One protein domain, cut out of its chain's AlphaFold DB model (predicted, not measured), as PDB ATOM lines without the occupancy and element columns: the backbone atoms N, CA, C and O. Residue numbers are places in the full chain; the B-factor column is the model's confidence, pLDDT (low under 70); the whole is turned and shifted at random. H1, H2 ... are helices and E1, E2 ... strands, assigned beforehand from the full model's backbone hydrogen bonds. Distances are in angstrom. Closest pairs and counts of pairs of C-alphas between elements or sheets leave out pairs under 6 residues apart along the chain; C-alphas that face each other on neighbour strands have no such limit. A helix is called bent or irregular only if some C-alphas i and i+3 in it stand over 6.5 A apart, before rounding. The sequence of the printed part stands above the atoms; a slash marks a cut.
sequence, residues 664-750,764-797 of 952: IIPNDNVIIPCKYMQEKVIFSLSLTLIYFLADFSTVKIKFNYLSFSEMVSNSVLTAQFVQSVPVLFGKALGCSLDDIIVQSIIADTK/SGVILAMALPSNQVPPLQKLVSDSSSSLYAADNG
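What this domain is: This is residues 664 to 750 and 764 to 797 of the 952 residues of an uncharacterized protein of Absidia repens (UniProt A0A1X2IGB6). A narrow, strongly twisted sheet of three strands has the long helix H4 and the helix H5 packed on one face, while a thin arm with the short helices H1 and H2 extends beyond one end of the sheet. The small helix H3 is at the sheet's other end, and residues 683 to 689 stick out at the tip of the arm. The printed part has 121 residues with five named helices and three named strands, in the order H1 H2 E1 H3 H4 E2 E3 H5; the class is mixed, helices and strands. The sheet runs E1, E3, E2, all antiparallel. The whole is only just compact, close to loose, with a radius of gyration of the C-alphas of 16.3 A, and elongated, spanning 49 by 32 by 26 A.

Where its parts are: H1 is residues 675 to 679, 7.2 A long, beginning at C-alpha 675 (183.993, 239.938, 253.031). H2 is residues 687 to 690, 5.8 A. E1, residues 696 to 704, measures 25.7 A. H3 is residues 708 to 713, 8.7 A, and H4 residues 715 to 733, 27.4 A. E2, residues 741 to 747, measures 18.7 A, and E3, residues 765 to 773, 25.3 A. H5, residues 774 to 785, measures 17.7 A and ends at C-alpha 785 (167.438, 259.857, 244.576); it is only just irregular, with C-alphas 775 and 778 6.7 A apart.

How they stand to each other: E1 and E3 are antiparallel at 157 degrees, with N 699 and O 770 2.8 A apart. E3 and E2 are antiparallel at 160 degrees, with N 769 and O 744 2.8 A apart. E1, H3 H4, E2 form a split strand-helix-strand unit, with E3 between its two strands and a right-handed crossover. H4 and H5 on one face of the sheet give two layers. H4 lies over E3 and E2 at a height over the sheet of 10.2 A, slantwise to the strands, at 45 degrees to E3 on the local plane. H5 lies over E1 at a height of 9.5 A, along the strands, at 2 degrees to E1 on the local plane. H4 touches H5 with residues 732 to 733 alone, about perpendicular at 78 degrees; their closest C-alphas, Leu 733 and Leu 780, are 6.7 A apart. H3 only grazes the sheet with residues 708 to 711. H1 and H2 are not on it. Every O i to N i+4 pair is within hydrogen-bond range in H3, against 13 of 15 in H4, 6 of 8 in H5 and 0 of 1 in H1, where 1 of 2 O i to N i+3 pairs is; H2 is too short for an i+4 pair.

The domain as a whole: The farthest C-alphas, Ser 684 and Tyr 705, are 50.1 A apart. Residues 751 to 763 are cut out, leaving 9.8 A between C-alphas 750 and 764. Of the links that are printed whole, none is long. Mean pLDDT of the printed part is 89.1, and residues 675 to 693 are under 70.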
ATOM      1  N   ILE A 664     175.904 257.055 268.509       96.75
ATOM      2  CA  ILE A 664     174.981 256.088 269.110       96.75
ATOM      3  C   ILE A 664     175.166 254.771 268.350       96.75
ATOM      4  O   ILE A 664     175.032 254.750 267.126       96.75
ATOM      5  N   ILE A 665     175.462 253.676 269.055       96.56
ATOM      6  CA  ILE A 665     175.678 252.341 268.474       96.56
ATOM      7  C   ILE A 665     174.606 251.393 269.043       96.56
ATOM      8  O   ILE A 665     174.759 250.909 270.162       96.56
ATOM      9  N   PRO A 666     173.495 251.127 268.327       93.19
ATOM     10  CA  PRO A 666     172.396 250.315 268.869       93.19
ATOM     11  C   PRO A 666     172.705 248.813 268.960       93.19
ATOM     12  O   PRO A 666     171.985 248.075 269.624       93.19
ATOM     13  N   ASN A 667     173.737 248.359 268.244       87.94
ATOM     14  CA  ASN A 667     174.001 246.958 267.906       87.94
ATOM     15  C   ASN A 667     175.496 246.607 268.089       87.94
ATOM     16  O   ASN A 667     176.084 245.924 267.254       87.94
ATOM     17  N   ASP A 668     176.118 247.083 269.171       86.69
ATOM     18  CA  ASP A 668     177.580 247.075 269.398       86.69
ATOM     19  C   ASP A 668     178.265 245.694 269.264       86.69
ATOM     20  O   ASP A 668     179.440 245.595 268.927       86.69
ATOM     21  N   ASN A 669     177.511 244.602 269.449       85.19
ATOM     22  CA  ASN A 669     178.003 243.222 269.349       85.19
ATOM     23  C   ASN A 669     177.566 242.475 268.066       85.19
ATOM     24  O   ASN A 669     177.736 241.257 267.974       85.19
ATOM     25  N   VAL A 670     176.977 243.150 267.069       85.62
ATOM     26  CA  VAL A 670     176.504 242.483 265.841       85.62
ATOM     27  C   VAL A 670     177.655 242.258 264.860       85.62
ATOM     28  O   VAL A 670     178.112 243.168 264.168       85.62
ATOM     29  N   ILE A 671     178.081 240.997 264.754       84.81
ATOM     30  CA  ILE A 671     179.065 240.541 263.766       84.81
ATOM     31  C   ILE A 671     178.437 240.596 262.366       84.81
ATOM     32  O   ILE A 671     177.789 239.651 261.914       84.81
ATOM     33  N   ILE A 672     178.645 241.708 261.664       87.19
ATOM     34  CA  ILE A 672     178.283 241.843 260.249       87.19
ATOM     35  C   ILE A 672     179.144 240.874 259.420       87.19
ATOM     36  O   ILE A 672     180.370 240.896 259.574       87.19
ATOM     37  N   PRO A 673     178.558 240.064 258.512       79.19
ATOM     38  CA  PRO A 673     179.307 239.193 257.604       79.19
ATOM     39  C   PRO A 673     180.121 239.991 256.570       79.19
ATOM     40  O   PRO A 673     179.745 240.145 255.408       79.19
ATOM     41  N   CYS A 674     181.259 240.534 256.999       72.00
ATOM     42  CA  CYS A 674     182.162 241.280 256.140       72.00
ATOM     43  C   CYS A 674     183.041 240.333 255.310       72.00
ATOM     44  O   CYS A 674     183.568 239.326 255.795       72.00
ATOM     45  N   LYS A 675     183.234 240.697 254.039       65.88
ATOM     46  CA  LYS A 675     183.993 239.938 253.031       65.88
ATOM     47  C   LYS A 675     185.370 239.461 253.523       65.88
ATOM     48  O   LYS A 675     185.813 238.367 253.184       65.88
ATOM     49  N   TYR A 676     186.019 240.266 254.366       60.00
ATOM     50  CA  TYR A 676     187.381 240.039 254.851       60.00
ATOM     51  C   TYR A 676     187.526 238.851 255.818       60.00
ATOM     52  O   TYR A 676     188.599 238.255 255.898       60.00
ATOM     53  N   MET A 677     186.454 238.439 256.509       57.78
ATOM     54  CA  MET A 677     186.486 237.222 257.336       57.78
ATOM     55  C   MET A 677     186.554 235.939 256.496       57.78
ATOM     56  O   MET A 677     187.065 234.926 256.970       57.78
ATOM     57  N   GLN A 678     186.082 235.968 255.244       53.88
ATOM     58  CA  GLN A 678     186.074 234.774 254.396       53.88
ATOM     59  C   GLN A 678     187.451 234.460 253.802       53.88
ATOM     60  O   GLN A 678     187.838 233.293 253.773       53.88
ATOM     61  N   GLU A 679     188.229 235.464 253.379       58.22
ATOM     62  CA  GLU A 679     189.493 235.261 252.641       58.22
ATOM     63  C   GLU A 679     190.510 234.381 253.400       58.22
ATOM     64  O   GLU A 679     191.278 233.643 252.785       58.22
ATOM     65  N   LYS A 680     190.458 234.370 254.740       60.62
ATOM     66  CA  LYS A 680     191.313 233.526 255.592       60.62
ATOM     67  C   LYS A 680     190.741 232.131 255.909       60.62
ATOM     68  O   LYS A 680     191.486 231.269 256.366       60.62
ATOM     69  N   VAL A 681     189.448 231.893 255.679       57.56
ATOM     70  CA  VAL A 681     188.749 230.617 255.967       57.56
ATOM     71  C   VAL A 681     188.484 229.802 254.689       57.56
ATOM     72  O   VAL A 681     188.411 228.576 254.738       57.56
ATOM     73  N   ILE A 682     188.418 230.463 253.528       54.75
ATOM     74  CA  ILE A 682     188.116 229.866 252.213       54.75
ATOM     75  C   ILE A 682     189.057 228.710 251.819       54.75
ATOM     76  O   ILE A 682     188.638 227.820 251.086       54.75
ATOM     77  N   PHE A 683     190.294 228.654 252.325       57.84
ATOM     78  CA  PHE A 683     191.296 227.666 251.883       57.84
ATOM     79  C   PHE A 683     190.986 226.195 252.252       57.84
ATOM     80  O   PHE A 683     191.720 225.303 251.836       57.84
ATOM     81  N   SER A 684     189.921 225.917 253.018       62.69
ATOM     82  CA  SER A 684     189.551 224.553 253.444       62.69
ATOM     83  C   SER A 684     188.075 224.178 253.220       62.69
ATOM     84  O   SER A 684     187.660 223.098 253.647       62.69
ATOM     85  N   LEU A 685     187.263 225.026 252.578       60.25
ATOM     86  CA  LEU A 685     185.837 224.757 252.340       60.25
ATOM     87  C   LEU A 685     185.499 224.834 250.849       60.25
ATOM     88  O   LEU A 685     185.974 225.711 250.132       60.25
ATOM     89  N   SER A 686     184.685 223.883 250.382       62.59
ATOM     90  CA  SER A 686     184.432 223.679 248.951       62.59
ATOM     91  C   SER A 686     183.828 224.915 248.277       62.59
ATOM     92  O   SER A 686     182.855 225.496 248.767       62.59
ATOM     93  N   LEU A 687     184.391 225.273 247.116       63.53
ATOM     94  CA  LEU A 687     184.160 226.538 246.407       63.53
ATOM     95  C   LEU A 687     182.675 226.833 246.121       63.53
ATOM     96  O   LEU A 687     182.269 227.990 246.032       63.53
ATOM     97  N   THR A 688     181.856 225.785 246.011       61.31
ATOM     98  CA  THR A 688     180.422 225.852 245.703       61.31
ATOM     99  C   THR A 688     179.573 226.472 246.820       61.31
ATOM    100  O   THR A 688     178.516 227.023 246.524       61.31
ATOM    101  N   LEU A 689     179.996 226.403 248.092       62.62
ATOM    102  CA  LEU A 689     179.181 226.896 249.219       62.62
ATOM    103  C   LEU A 689     179.347 228.407 249.468       62.62
ATOM    104  O   LEU A 689     178.445 229.060 249.986       62.62
ATOM    105  N   ILE A 690     180.490 228.969 249.069       58.19
ATOM    106  CA  ILE A 690     180.872 230.372 249.317       58.19
ATOM    107  C   ILE A 690     179.959 231.361 248.571       58.19
ATOM    108  O   ILE A 690     179.695 232.454 249.065       58.19
ATOM    109  N   TYR A 691     179.398 230.956 247.428       59.16
ATOM    110  CA  TYR A 691     178.530 231.794 246.588       59.16
ATOM    111  C   TYR A 691     177.176 232.189 247.212       59.16
ATOM    112  O   TYR A 691     176.487 233.035 246.644       59.16
ATOM    113  N   PHE A 692     176.788 231.607 248.353       62.81
ATOM    114  CA  PHE A 692     175.534 231.926 249.053       62.81
ATOM    115  C   PHE A 692     175.687 232.890 250.238       62.81
ATOM    116  O   PHE A 692     174.681 233.340 250.788       62.81
ATOM    117  N   LEU A 693     176.913 233.239 250.635       66.81
ATOM    118  CA  LEU A 693     177.138 234.252 251.666       66.81
ATOM    119  C   LEU A 693     177.034 235.642 251.032       66.81
ATOM    120  O   LEU A 693     177.954 236.087 250.349       66.81
ATOM    121  N   ALA A 694     175.903 236.316 251.254       70.56
ATOM    122  CA  ALA A 694     175.672 237.668 250.757       70.56
ATOM    123  C   ALA A 694     176.768 238.627 251.259       70.56
ATOM    124  O   ALA A 694     176.911 238.840 252.462       70.56
ATOM    125  N   ASP A 695     177.535 239.219 250.336       88.81
ATOM    126  CA  ASP A 695     178.467 240.308 250.650       88.81
ATOM    127  C   ASP A 695     177.664 241.486 251.226       88.81
ATOM    128  O   ASP A 695     176.904 242.120 250.488       88.81
ATOM    129  N   PHE A 696     177.851 241.817 252.503       92.62
ATOM    130  CA  PHE A 696     177.290 243.038 253.086       92.62
ATOM    131  C   PHE A 696     178.147 244.264 252.739       92.62
ATOM    132  O   PHE A 696     179.368 244.190 252.602       92.62
ATOM    133  N   SER A 697     177.502 245.419 252.596       94.31
ATOM    134  CA  SER A 697     178.124 246.723 252.359       94.31
ATOM    135  C   SER A 697     177.549 247.765 253.309       94.31
ATOM    136  O   SER A 697     176.337 247.808 253.525       94.31
ATOM    137  N   THR A 698     178.413 248.620 253.856       94.88
ATOM    138  CA  THR A 698     177.986 249.755 254.679       94.88
ATOM    139  C   THR A 698     177.521 250.900 253.786       94.88
ATOM    140  O   THR A 698     178.236 251.355 252.892       94.88
ATOM    141  N   VAL A 699     176.313 251.375 254.057       96.19
ATOM    142  CA  VAL A 699     175.682 252.538 253.439       96.19
ATOM    143  C   VAL A 699     175.534 253.627 254.494       96.19
ATOM    144  O   VAL A 699     175.140 253.352 255.627       96.19
ATOM    145  N   LYS A 700     175.852 254.867 254.110       96.88
ATOM    146  CA  LYS A 700     175.640 256.067 254.925       96.88
ATOM    147  C   LYS A 700     174.484 256.873 254.322       96.88
ATOM    148  O   LYS A 700     174.540 257.224 253.145       96.88
ATOM    149  N   ILE A 701     173.440 257.137 255.109       97.06
ATOM    150  CA  ILE A 701     172.284 257.974 254.740       97.06
ATOM    151  C   ILE A 701     172.181 259.116 255.735       97.06
ATOM    152  O   ILE A 701     172.182 258.895 256.945       97.06
ATOM    153  N   LYS A 702     172.045 260.340 255.232       96.75
ATOM    154  CA  LYS A 702     171.802 261.511 256.064       96.75
ATOM    155  C   LYS A 702     170.304 261.793 256.210       96.75
ATOM    156  O   LYS A 702     169.559 261.754 255.232       96.75
ATOM    157  N   PHE A 703     169.899 262.154 257.422       97.19
ATOM    158  CA  PHE A 703     168.577 262.667 257.764       97.19
ATOM    159  C   PHE A 703     168.707 264.134 258.190       97.19
ATOM    160  O   PHE A 703     169.426 264.454 259.137       97.19
ATOM    161  N   ASN A 704     168.028 265.029 257.475       95.62
ATOM    162  CA  ASN A 704     167.868 266.432 257.850       95.62
ATOM    163  C   ASN A 704     166.781 266.581 258.929       95.62
ATOM    164  O   ASN A 704     165.897 265.735 259.050       95.62
ATOM    165  N   TYR A 705     166.832 267.681 259.684       92.69
ATOM    166  CA  TYR A 705     165.867 268.065 260.731       92.69
ATOM    167  C   TYR A 705     165.795 267.140 261.959       92.69
ATOM    168  O   TYR A 705     165.080 267.457 262.903       92.69
ATOM    169  N   LEU A 706     166.553 266.040 261.987       94.38
ATOM    170  CA  LEU A 706     166.685 265.167 263.150       94.38
ATOM    171  C   LEU A 706     167.938 265.559 263.941       94.38
ATOM    172  O   LEU A 706     169.055 265.409 263.446       94.38
ATOM    173  N   SER A 707     167.771 266.082 265.157       95.12
ATOM    174  CA  SER A 707     168.904 266.553 265.955       95.12
ATOM    175  C   SER A 707     169.607 265.416 266.688       95.12
ATOM    176  O   SER A 707     168.996 264.711 267.488       95.12
ATOM    177  N   PHE A 708     170.924 265.288 266.505       95.88
ATOM    178  CA  PHE A 708     171.719 264.311 267.251       95.88
ATOM    179  C   PHE A 708     171.643 264.524 268.773       95.88
ATOM    180  O   PHE A 708     171.545 263.560 269.525       95.88
ATOM    181  N   SER A 709     171.630 265.776 269.246       95.12
ATOM    182  CA  SER A 709     171.515 266.062 270.684       95.12
ATOM    183  C   SER A 709     170.138 265.712 271.254       95.12
ATOM    184  O   SER A 709     170.042 265.338 272.419       95.12
ATOM    185  N   GLU A 710     169.091 265.781 270.430       94.81
ATOM    186  CA  GLU A 710     167.735 265.354 270.783       94.81
ATOM    187  C   GLU A 710     167.617 263.827 270.773       94.81
ATOM    188  O   GLU A 710     167.001 263.254 271.659       94.81
ATOM    189  N   MET A 711     168.280 263.143 269.837       96.00
ATOM    190  CA  MET A 711     168.398 261.682 269.850       96.00
ATOM    191  C   MET A 711     169.146 261.168 271.092       96.00
ATOM    192  O   MET A 711     168.751 260.159 271.677       96.00
ATOM    193  N   VAL A 712     170.201 261.863 271.523       95.81
ATOM    194  CA  VAL A 712     170.946 261.521 272.746       95.81
ATOM    195  C   VAL A 712     170.117 261.775 274.010       95.81
ATOM    196  O   VAL A 712     170.158 260.954 274.923       95.81
ATOM    197  N   SER A 713     169.353 262.872 274.084       95.88
ATOM    198  CA  SER A 713     168.523 263.177 275.262       95.88
ATOM    199  C   SER A 713     167.196 262.408 275.299       95.88
ATOM    200  O   SER A 713     166.682 262.129 276.382       95.88
ATOM    201  N   ASN A 714     166.652 262.024 274.143       96.44
ATOM    202  CA  ASN A 714     165.401 261.287 273.999       96.44
ATOM    203  C   ASN A 714     165.657 259.866 273.468       96.44
ATOM    204  O   ASN A 714     165.563 259.570 272.272       96.44
ATOM    205  N   SER A 715     165.928 258.949 274.398       95.50
ATOM    206  CA  SER A 715     166.139 257.526 274.107       95.50
ATOM    207  C   SER A 715     164.937 256.852 273.430       95.50
ATOM    208  O   SER A 715     165.130 255.915 272.653       95.50
ATOM    209  N   VAL A 716     163.710 257.342 273.653       95.50
ATOM    210  CA  VAL A 716     162.493 256.825 273.002       95.50
ATOM    211  C   VAL A 716     162.454 257.223 271.526       95.50
ATOM    212  O   VAL A 716     162.192 256.366 270.682       95.50
ATOM    213  N   LEU A 717     162.786 258.476 271.194       95.56
ATOM    214  CA  LEU A 717     162.926 258.938 269.805       95.56
ATOM    215  C   LEU A 717     164.001 258.132 269.063       95.56
ATOM    216  O   LEU A 717     163.773 257.667 267.946       95.56
ATOM    217  N   THR A 718     165.149 257.905 269.706       96.62
ATOM    218  CA  THR A 718     166.228 257.073 269.156       96.62
ATOM    219  C   THR A 718     165.794 255.628 268.943       96.62
ATOM    220  O   THR A 718     166.044 255.076 267.873       96.62
ATOM    221  N   ALA A 719     165.090 255.015 269.898       95.94
ATOM    222  CA  ALA A 719     164.563 253.662 269.732       95.94
ATOM    223  C   ALA A 719     163.541 253.579 268.581       95.94
ATOM    224  O   ALA A 719     163.606 252.649 267.777       95.94
ATOM    225  N   GLN A 720     162.649 254.569 268.442       96.00
ATOM    226  CA  GLN A 720     161.686 254.641 267.335       96.00
ATOM    227  C   GLN A 720     162.383 254.815 265.982       96.00
ATOM    228  O   GLN A 720     162.008 254.153 265.014       96.00
ATOM    229  N   PHE A 721     163.423 255.648 265.902       96.88
ATOM    230  CA  PHE A 721     164.234 255.812 264.693       96.88
ATOM    231  C   PHE A 721     164.949 254.507 264.310       96.88
ATOM    232  O   PHE A 721     164.797 254.018 263.192       96.88
ATOM    233  N   VAL A 722     165.664 253.888 265.257       96.44
ATOM    234  CA  VAL A 722     166.390 252.622 265.041       96.44
ATOM    235  C   VAL A 722     165.454 251.495 264.594       96.44
ATOM    236  O   VAL A 722     165.866 250.661 263.793       96.44
ATOM    237  N   GLN A 723     164.202 251.473 265.061       95.44
ATOM    238  CA  GLN A 723     163.228 250.446 264.676       95.44
ATOM    239  C   GLN A 723     162.497 250.708 263.356       95.44
ATOM    240  O   GLN A 723     162.195 249.775 262.611       95.44
ATOM    241  N   SER A 724     162.186 251.965 263.054       96.44
ATOM    242  CA  SER A 724     161.493 252.318 261.811       96.44
ATOM    243  C   SER A 724     162.410 252.216 260.589       96.44
ATOM    244  O   SER A 724     161.929 251.893 259.505       96.44
ATOM    245  N   VAL A 725     163.727 252.387 260.756       97.06
ATOM    246  CA  VAL A 725     164.733 252.273 259.685       97.06
ATOM    247  C   VAL A 725     164.726 250.898 258.975       97.06
ATOM    248  O   VAL A 725     164.524 250.891 257.758       97.06
ATOM    249  N   PRO A 726     164.878 249.731 259.645       97.12
ATOM    250  CA  PRO A 726     164.806 248.427 258.974       97.12
ATOM    251  C   PRO A 726     163.458 248.163 258.296       97.12
ATOM    252  O   PRO A 726     163.422 247.626 257.191       97.12
ATOM    253  N   VAL A 727     162.351 248.587 258.915       96.06
ATOM    254  CA  VAL A 727     160.996 248.416 258.361       96.06
ATOM    255  C   VAL A 727     160.806 249.250 257.092       96.06
ATOM    256  O   VAL A 727     160.316 248.733 256.088       96.06
ATOM    257  N   LEU A 728     161.251 250.511 257.108       96.81
ATOM    258  CA  LEU A 728     161.224 251.419 255.964       96.81
ATOM    259  C   LEU A 728     162.010 250.850 254.778       96.81
ATOM    260  O   LEU A 728     161.466 250.677 253.686       96.81
ATOM    261  N   PHE A 729     163.295 250.558 254.986       97.25
ATOM    262  CA  PHE A 729     164.166 250.147 253.889       97.25
ATOM    263  C   PHE A 729     163.879 248.713 253.428       97.25
ATOM    264  O   PHE A 729     163.914 248.467 252.226       97.25
ATOM    265  N   GLY A 730     163.499 247.795 254.324       96.69
ATOM    266  CA  GLY A 730     163.137 246.419 253.962       96.69
ATOM    267  C   GLY A 730     161.915 246.373 253.049       96.69
ATOM    268  O   GLY A 730     161.948 245.744 251.991       96.69
ATOM    269  N   LYS A 731     160.874 247.144 253.389       96.19
ATOM    270  CA  LYS A 731     159.671 247.316 252.561       96.19
ATOM    271  C   LYS A 731     159.976 247.988 251.217       96.19
ATOM    272  O   LYS A 731     159.435 247.568 250.198       96.19
ATOM    273  N   ALA A 732     160.835 249.009 251.195       97.06
ATOM    274  CA  ALA A 732     161.176 249.730 249.967       97.06
ATOM    275  C   ALA A 732     162.069 248.914 249.006       97.06
ATOM    276  O   ALA A 732     161.928 249.053 247.791       97.06
ATOM    277  N   LEU A 733     162.959 248.065 249.539       96.94
ATOM    278  CA  LEU A 733     163.919 247.241 248.785       96.94
ATOM    279  C   LEU A 733     163.417 245.826 248.462       96.94
ATOM    280  O   LEU A 733     163.952 245.180 247.560       96.94
ATOM    281  N   GLY A 734     162.425 245.320 249.196       96.44
ATOM    282  CA  GLY A 734     161.977 243.930 249.088       96.44
ATOM    283  C   GLY A 734     162.975 242.917 249.664       96.44
ATOM    284  O   GLY A 734     163.086 241.810 249.137       96.44
ATOM    285  N   CYS A 735     163.719 243.285 250.712       95.56
ATOM    286  CA  CYS A 735     164.607 242.385 251.464       95.56
ATOM    287  C   CYS A 735     164.068 242.111 252.879       95.56
ATOM    288  O   CYS A 735     163.116 242.758 253.323       95.56
ATOM    289  N   SER A 736     164.654 241.145 253.592       95.88
ATOM    290  CA  SER A 736     164.254 240.849 254.971       95.88
ATOM    291  C   SER A 736     164.608 242.005 255.905       95.88
ATOM    292  O   SER A 736     165.565 242.742 255.670       95.88
ATOM    293  N   LEU A 737     163.879 242.126 257.016       95.06
ATOM    294  CA  LEU A 737     164.268 243.018 258.115       95.06
ATOM    295  C   LEU A 737     165.590 242.557 258.755       95.06
ATOM    296  O   LEU A 737     166.394 243.383 259.176       95.06
ATOM    297  N   ASP A 738     165.835 241.244 258.748       95.06
ATOM    298  CA  ASP A 738     167.074 240.612 259.218       95.06
ATOM    299  C   ASP A 738     168.291 240.958 258.335       95.06
ATOM    300  O   ASP A 738     169.429 240.899 258.801       95.06
ATOM    301  N   ASP A 739     168.066 241.367 257.077       94.88
ATOM    302  CA  ASP A 739     169.124 241.800 256.154       94.88
ATOM    303  C   ASP A 739     169.586 243.249 256.422       94.88
ATOM    304  O   ASP A 739     170.561 243.704 255.819       94.88
ATOM    305  N   ILE A 740     168.897 244.005 257.291       95.75
ATOM    306  CA  ILE A 740     169.163 245.432 257.522       95.75
ATOM    307  C   ILE A 740     169.666 245.668 258.945       95.75
ATOM    308  O   ILE A 740     168.899 245.765 259.902       95.75
ATOM    309  N   ILE A 741     170.981 245.837 259.073       95.88
ATOM    310  CA  ILE A 741     171.644 246.034 260.367       95.88
ATOM    311  C   ILE A 741     171.991 247.515 260.528       95.88
ATOM    312  O   ILE A 741     172.900 248.024 259.869       95.88
ATOM    313  N   VAL A 742     171.310 248.217 261.438       96.62
ATOM    314  CA  VAL A 742     171.739 249.555 261.881       96.62
ATOM    315  C   VAL A 742     173.065 249.416 262.630       96.62
ATOM    316  O   VAL A 742     173.117 248.722 263.644       96.62
ATOM    317  N   GLN A 743     174.124 250.060 262.134       95.88
ATOM    318  CA  GLN A 743     175.458 250.046 262.744       95.88
ATOM    319  C   GLN A 743     175.587 251.166 263.772       95.88
ATOM    320  O   GLN A 743     175.736 250.912 264.964       95.88
ATOM    321  N   SER A 744     175.506 252.409 263.307       97.12
ATOM    322  CA  SER A 744     175.690 253.588 264.142       97.12
ATOM    323  C   SER A 744     174.914 254.783 263.605       97.12
ATOM    324  O   SER A 744     174.506 254.831 262.444       97.12
ATOM    325  N   ILE A 745     174.700 255.754 264.481       97.50
ATOM    326  CA  ILE A 745     174.128 257.059 264.174       97.50
ATOM    327  C   ILE A 745     175.133 258.080 264.696       97.50
ATOM    328  O   ILE A 745     175.513 258.021 265.865       97.50
ATOM    329  N   ILE A 746     175.576 258.993 263.841       96.56
ATOM    330  CA  ILE A 746     176.494 260.087 264.189       96.56
ATOM    331  C   ILE A 746     175.844 261.428 263.841       96.56
ATOM    332  O   ILE A 746     174.955 261.487 262.990       96.56
ATOM    333  N   ALA A 747     176.276 262.517 264.471       95.88
ATOM    334  CA  ALA A 747     175.855 263.855 264.059       95.88
ATOM    335  C   ALA A 747     176.328 264.170 262.624       95.88
ATOM    336  O   ALA A 747     177.409 263.738 262.221       95.88
ATOM    337  N   ASP A 748     175.572 264.977 261.866       93.81
ATOM    338  CA  ASP A 748     176.078 265.625 260.641       93.81
ATOM    339  C   ASP A 748     177.070 266.737 261.017       93.81
ATOM    340  O   ASP A 748     176.808 267.936 260.885       93.81
ATOM    341  N   THR A 749     178.236 266.339 261.532       88.38
ATOM    342  CA  THR A 749     179.384 267.225 261.705       88.38
ATOM    343  C   THR A 749     179.902 267.603 260.322       88.38
ATOM    344  O   THR A 749     180.845 266.987 259.817       88.38
ATOM    345  N   LYS A 750     179.284 268.622 259.706       78.94
ATOM    346  CA  LYS A 750     179.779 269.268 258.481       78.94
ATOM    347  C   LYS A 750     181.276 269.500 258.643       78.94
ATOM    348  O   LYS A 750     181.687 270.327 259.460       78.94
ATOM    349  N   SER A 764     170.954 270.900 261.568       86.62
ATOM    350  CA  SER A 764     170.913 269.827 262.554       86.62
ATOM    351  C   SER A 764     170.364 268.574 261.874       86.62
ATOM    352  O   SER A 764     169.257 268.581 261.326       86.62
ATOM    353  N   GLY A 765     171.195 267.543 261.825       94.19
ATOM    354  CA  GLY A 765     170.942 266.303 261.115       94.19
ATOM    355  C   GLY A 765     171.811 265.187 261.677       94.19
ATOM    356  O   GLY A 765     172.774 265.437 262.412       94.19
ATOM    357  N   VAL A 766     171.494 263.956 261.290       96.81
ATOM    358  CA  VAL A 766     172.288 262.768 261.622       96.81
ATOM    359  C   VAL A 766     172.671 262.005 260.367       96.81
ATOM    360  O   VAL A 766     171.951 262.024 259.368       96.81
ATOM    361  N   ILE A 767     173.790 261.295 260.429       97.06
ATOM    362  CA  ILE A 767     174.191 260.310 259.431       97.06
ATOM    363  C   ILE A 767     174.004 258.929 260.062       97.06
ATOM    364  O   ILE A 767     174.668 258.569 261.033       97.06
ATOM    365  N   LEU A 768     173.076 258.163 259.500       97.44
ATOM    366  CA  LEU A 768     172.859 256.750 259.775       97.44
ATOM    367  C   LEU A 768     173.871 255.928 258.971       97.44
ATOM    368  O   LEU A 768     173.907 256.033 257.744       97.44
ATOM    369  N   ALA A 769     174.625 255.059 259.638       97.06
ATOM    370  CA  ALA A 769     175.345 253.958 259.014       97.06
ATOM    371  C   ALA A 769     174.544 252.655 259.174       97.06
ATOM    372  O   ALA A 769     174.149 252.274 260.278       97.06
ATOM    373  N   MET A 770     174.326 251.949 258.068       96.56
ATOM    374  CA  MET A 770     173.577 250.689 258.016       96.56
ATOM    375  C   MET A 770     174.286 249.685 257.104       96.56
ATOM    376  O   MET A 770     174.802 250.061 256.053       96.56
ATOM    377  N   ALA A 771     174.351 248.414 257.501       96.19
ATOM    378  CA  ALA A 771     174.787 247.334 256.618       96.19
ATOM    379  C   ALA A 771     173.586 246.770 255.857       96.19
ATOM    380  O   ALA A 771     172.508 246.584 256.422       96.19
ATOM    381  N   LEU A 772     173.812 246.502 254.573       96.12
ATOM    382  CA  LEU A 772     172.843 245.961 253.625       96.12
ATOM    383  C   LEU A 772     173.516 244.923 252.725       96.12
ATOM    384  O   LEU A 772     174.723 245.039 252.485       96.12
ATOM    385  N   PRO A 773     172.771 243.973 252.138       95.56
ATOM    386  CA  PRO A 773     173.269 243.163 251.038       95.56
ATOM    387  C   PRO A 773     173.754 244.064 249.893       95.56
ATOM    388  O   PRO A 773     173.058 244.987 249.465       95.56
ATOM    389  N   SER A 774     174.959 243.820 249.384       93.88
ATOM    390  CA  SER A 774     175.619 244.661 248.370       93.88
ATOM    391  C   SER A 774     174.816 244.816 247.073       93.88
ATOM    392  O   SER A 774     174.864 245.871 246.439       93.88
ATOM    393  N   ASN A 775     174.015 243.813 246.707       94.81
ATOM    394  CA  ASN A 775     173.077 243.859 245.583       94.81
ATOM    395  C   ASN A 775     171.880 244.804 245.809       94.81
ATOM    396  O   ASN A 775     171.273 245.230 244.830       94.81
ATOM    397  N   GLN A 776     171.557 245.155 247.059       96.69
ATOM    398  CA  GLN A 776     170.478 246.086 247.414       96.69
ATOM    399  C   GLN A 776     170.929 247.553 247.480       96.69
ATOM    400  O   GLN A 776     170.091 248.454 247.455       96.69
ATOM    401  N   VAL A 777     172.238 247.833 247.484       96.44
ATOM    402  CA  VAL A 777     172.741 249.218 247.528       96.44
ATOM    403  C   VAL A 777     172.437 250.016 246.244       96.44
ATOM    404  O   VAL A 777     171.976 251.151 246.374       96.44
ATOM    405  N   PRO A 778     172.598 249.483 245.012       96.62
ATOM    406  CA  PRO A 778     172.210 250.217 243.803       96.62
ATOM    407  C   PRO A 778     170.690 250.476 243.685       96.62
ATOM    408  O   PRO A 778     170.319 251.601 243.339       96.62
ATOM    409  N   PRO A 779     169.789 249.518 244.013       97.38
ATOM    410  CA  PRO A 779     168.368 249.805 244.209       97.38
ATOM    411  C   PRO A 779     168.119 250.925 245.225       97.38
ATOM    412  O   PRO A 779     167.409 251.874 244.901       97.38
ATOM    413  N   LEU A 780     168.748 250.879 246.403       97.44
ATOM    414  CA  LEU A 780     168.581 251.901 247.441       97.44
ATOM    415  C   LEU A 780     169.010 253.294 246.978       97.44
ATOM    416  O   LEU A 780     168.284 254.262 247.198       97.44
ATOM    417  N   GLN A 781     170.151 253.397 246.296       96.69
ATOM    418  CA  GLN A 781     170.624 254.656 245.726       96.69
ATOM    419  C   GLN A 781     169.592 255.243 244.754       96.69
ATOM    420  O   GLN A 781     169.274 256.428 244.843       96.69
ATOM    421  N   LYS A 782     169.001 254.413 243.883       97.19
ATOM    422  CA  LYS A 782     167.920 254.848 242.987       97.19
ATOM    423  C   LYS A 782     166.675 255.295 243.765       97.19
ATOM    424  O   LYS A 782     166.121 256.340 243.444       97.19
ATOM    425  N   LEU A 783     166.242 254.526 244.767       97.69
ATOM    426  CA  LEU A 783     165.048 254.828 245.567       97.69
ATOM    427  C   LEU A 783     165.184 256.131 246.368       97.69
ATOM    428  O   LEU A 783     164.209 256.866 246.471       97.69
ATOM    429  N   VAL A 784     166.370 256.434 246.906       97.12
ATOM    430  CA  VAL A 784     166.629 257.680 247.650       97.12
ATOM    431  C   VAL A 784     166.763 258.886 246.719       97.12
ATOM    432  O   VAL A 784     166.267 259.961 247.046       97.12
ATOM    433  N   SER A 785     167.378 258.746 245.541       96.56
ATOM    434  CA  SER A 785     167.438 259.857 244.576       96.56
ATOM    435  C   SER A 785     166.082 260.178 243.928       96.56
ATOM    436  O   SER A 785     165.844 261.326 243.556       96.56
ATOM    437  N   ASP A 786     165.186 259.197 243.793       97.44
ATOM    438  CA  ASP A 786     163.862 259.363 243.185       97.44
ATOM    439  C   ASP A 786     162.784 259.679 244.235       97.44
ATOM    440  O   ASP A 786     162.306 258.806 244.958       97.44
ATOM    441  N   SER A 787     162.336 260.937 244.279       96.56
ATOM    442  CA  SER A 787     161.281 261.390 245.196       96.56
ATOM    443  C   SER A 787     159.882 260.829 244.917       96.56
ATOM    444  O   SER A 787     158.985 261.076 245.717       96.56
ATOM    445  N   SER A 788     159.677 260.134 243.796       97.00
ATOM    446  CA  SER A 788     158.430 259.434 243.457       97.00
ATOM    447  C   SER A 788     158.471 257.934 243.780       97.00
ATOM    448  O   SER A 788     157.506 257.216 243.519       97.00
ATOM    449  N   SER A 789     159.579 257.452 244.351       98.06
ATOM    450  CA  SER A 789     159.786 256.037 244.641       98.06
ATOM    451  C   SER A 789     158.924 255.508 245.795       98.06
ATOM    452  O   SER A 789     158.420 256.256 246.636       98.06
ATOM    453  N   SER A 790     158.839 254.177 245.891       96.94
ATOM    454  CA  SER A 790     158.195 253.450 246.994       96.94
ATOM    455  C   SER A 790     158.767 253.771 248.380       96.94
ATOM    456  O   SER A 790     158.117 253.464 249.375       96.94
ATOM    457  N   LEU A 791     159.949 254.394 248.471       97.62
ATOM    458  CA  LEU A 791     160.523 254.863 249.732       97.62
ATOM    459  C   LEU A 791     159.771 256.087 250.277       97.62
ATOM    460  O   LEU A 791     159.546 256.172 251.480       97.62
ATOM    461  N   TYR A 792     159.341 257.000 249.401       97.50
ATOM    462  CA  TYR A 792     158.661 258.255 249.755       97.50
ATOM    463  C   TYR A 792     157.125 258.146 249.764       97.50
ATOM    464  O   TYR A 792     156.435 259.158 249.884       97.50
ATOM    465  N   ALA A 793     156.579 256.933 249.643       96.81
ATOM    466  CA  ALA A 793     155.144 256.687 249.724       96.81
ATOM    467  C   ALA A 793     154.584 257.040 251.119       96.81
ATOM    468  O   ALA A 793     155.227 256.817 252.144       96.81
ATOM    469  N   ALA A 794     153.369 257.598 251.167       94.94
ATOM    470  CA  ALA A 794     152.782 258.138 252.401       94.94
ATOM    471  C   ALA A 794     152.513 257.077 253.491       94.94
ATOM    472  O   ALA A 794     152.428 257.401 254.675       94.94
ATOM    473  N   ASP A 795     152.424 255.804 253.109       95.06
ATOM    474  CA  ASP A 795     152.273 254.648 253.997       95.06
ATOM    475  C   ASP A 795     153.596 254.198 254.656       95.06
ATOM    476  O   ASP A 795     153.617 253.219 255.403       95.06
ATOM    477  N   ASN A 796     154.694 254.919 254.407       94.31
ATOM    478  CA  ASN A 796     155.966 254.817 255.132       94.31
ATOM    479  C   ASN A 796     156.125 255.887 256.236       94.31
ATOM    480  O   ASN A 796     157.164 255.948 256.897       94.31
ATOM    481  N   GLY A 797     155.114 256.737 256.454       94.25
ATOM    482  CA  GLY A 797     155.125 257.773 257.490       94.25
ATOM    483  C   GLY A 797     156.027 258.969 257.165       94.25
ATOM    484  O   GLY A 797     156.247 259.309 256.005       94.25
TER     485      GLY A 797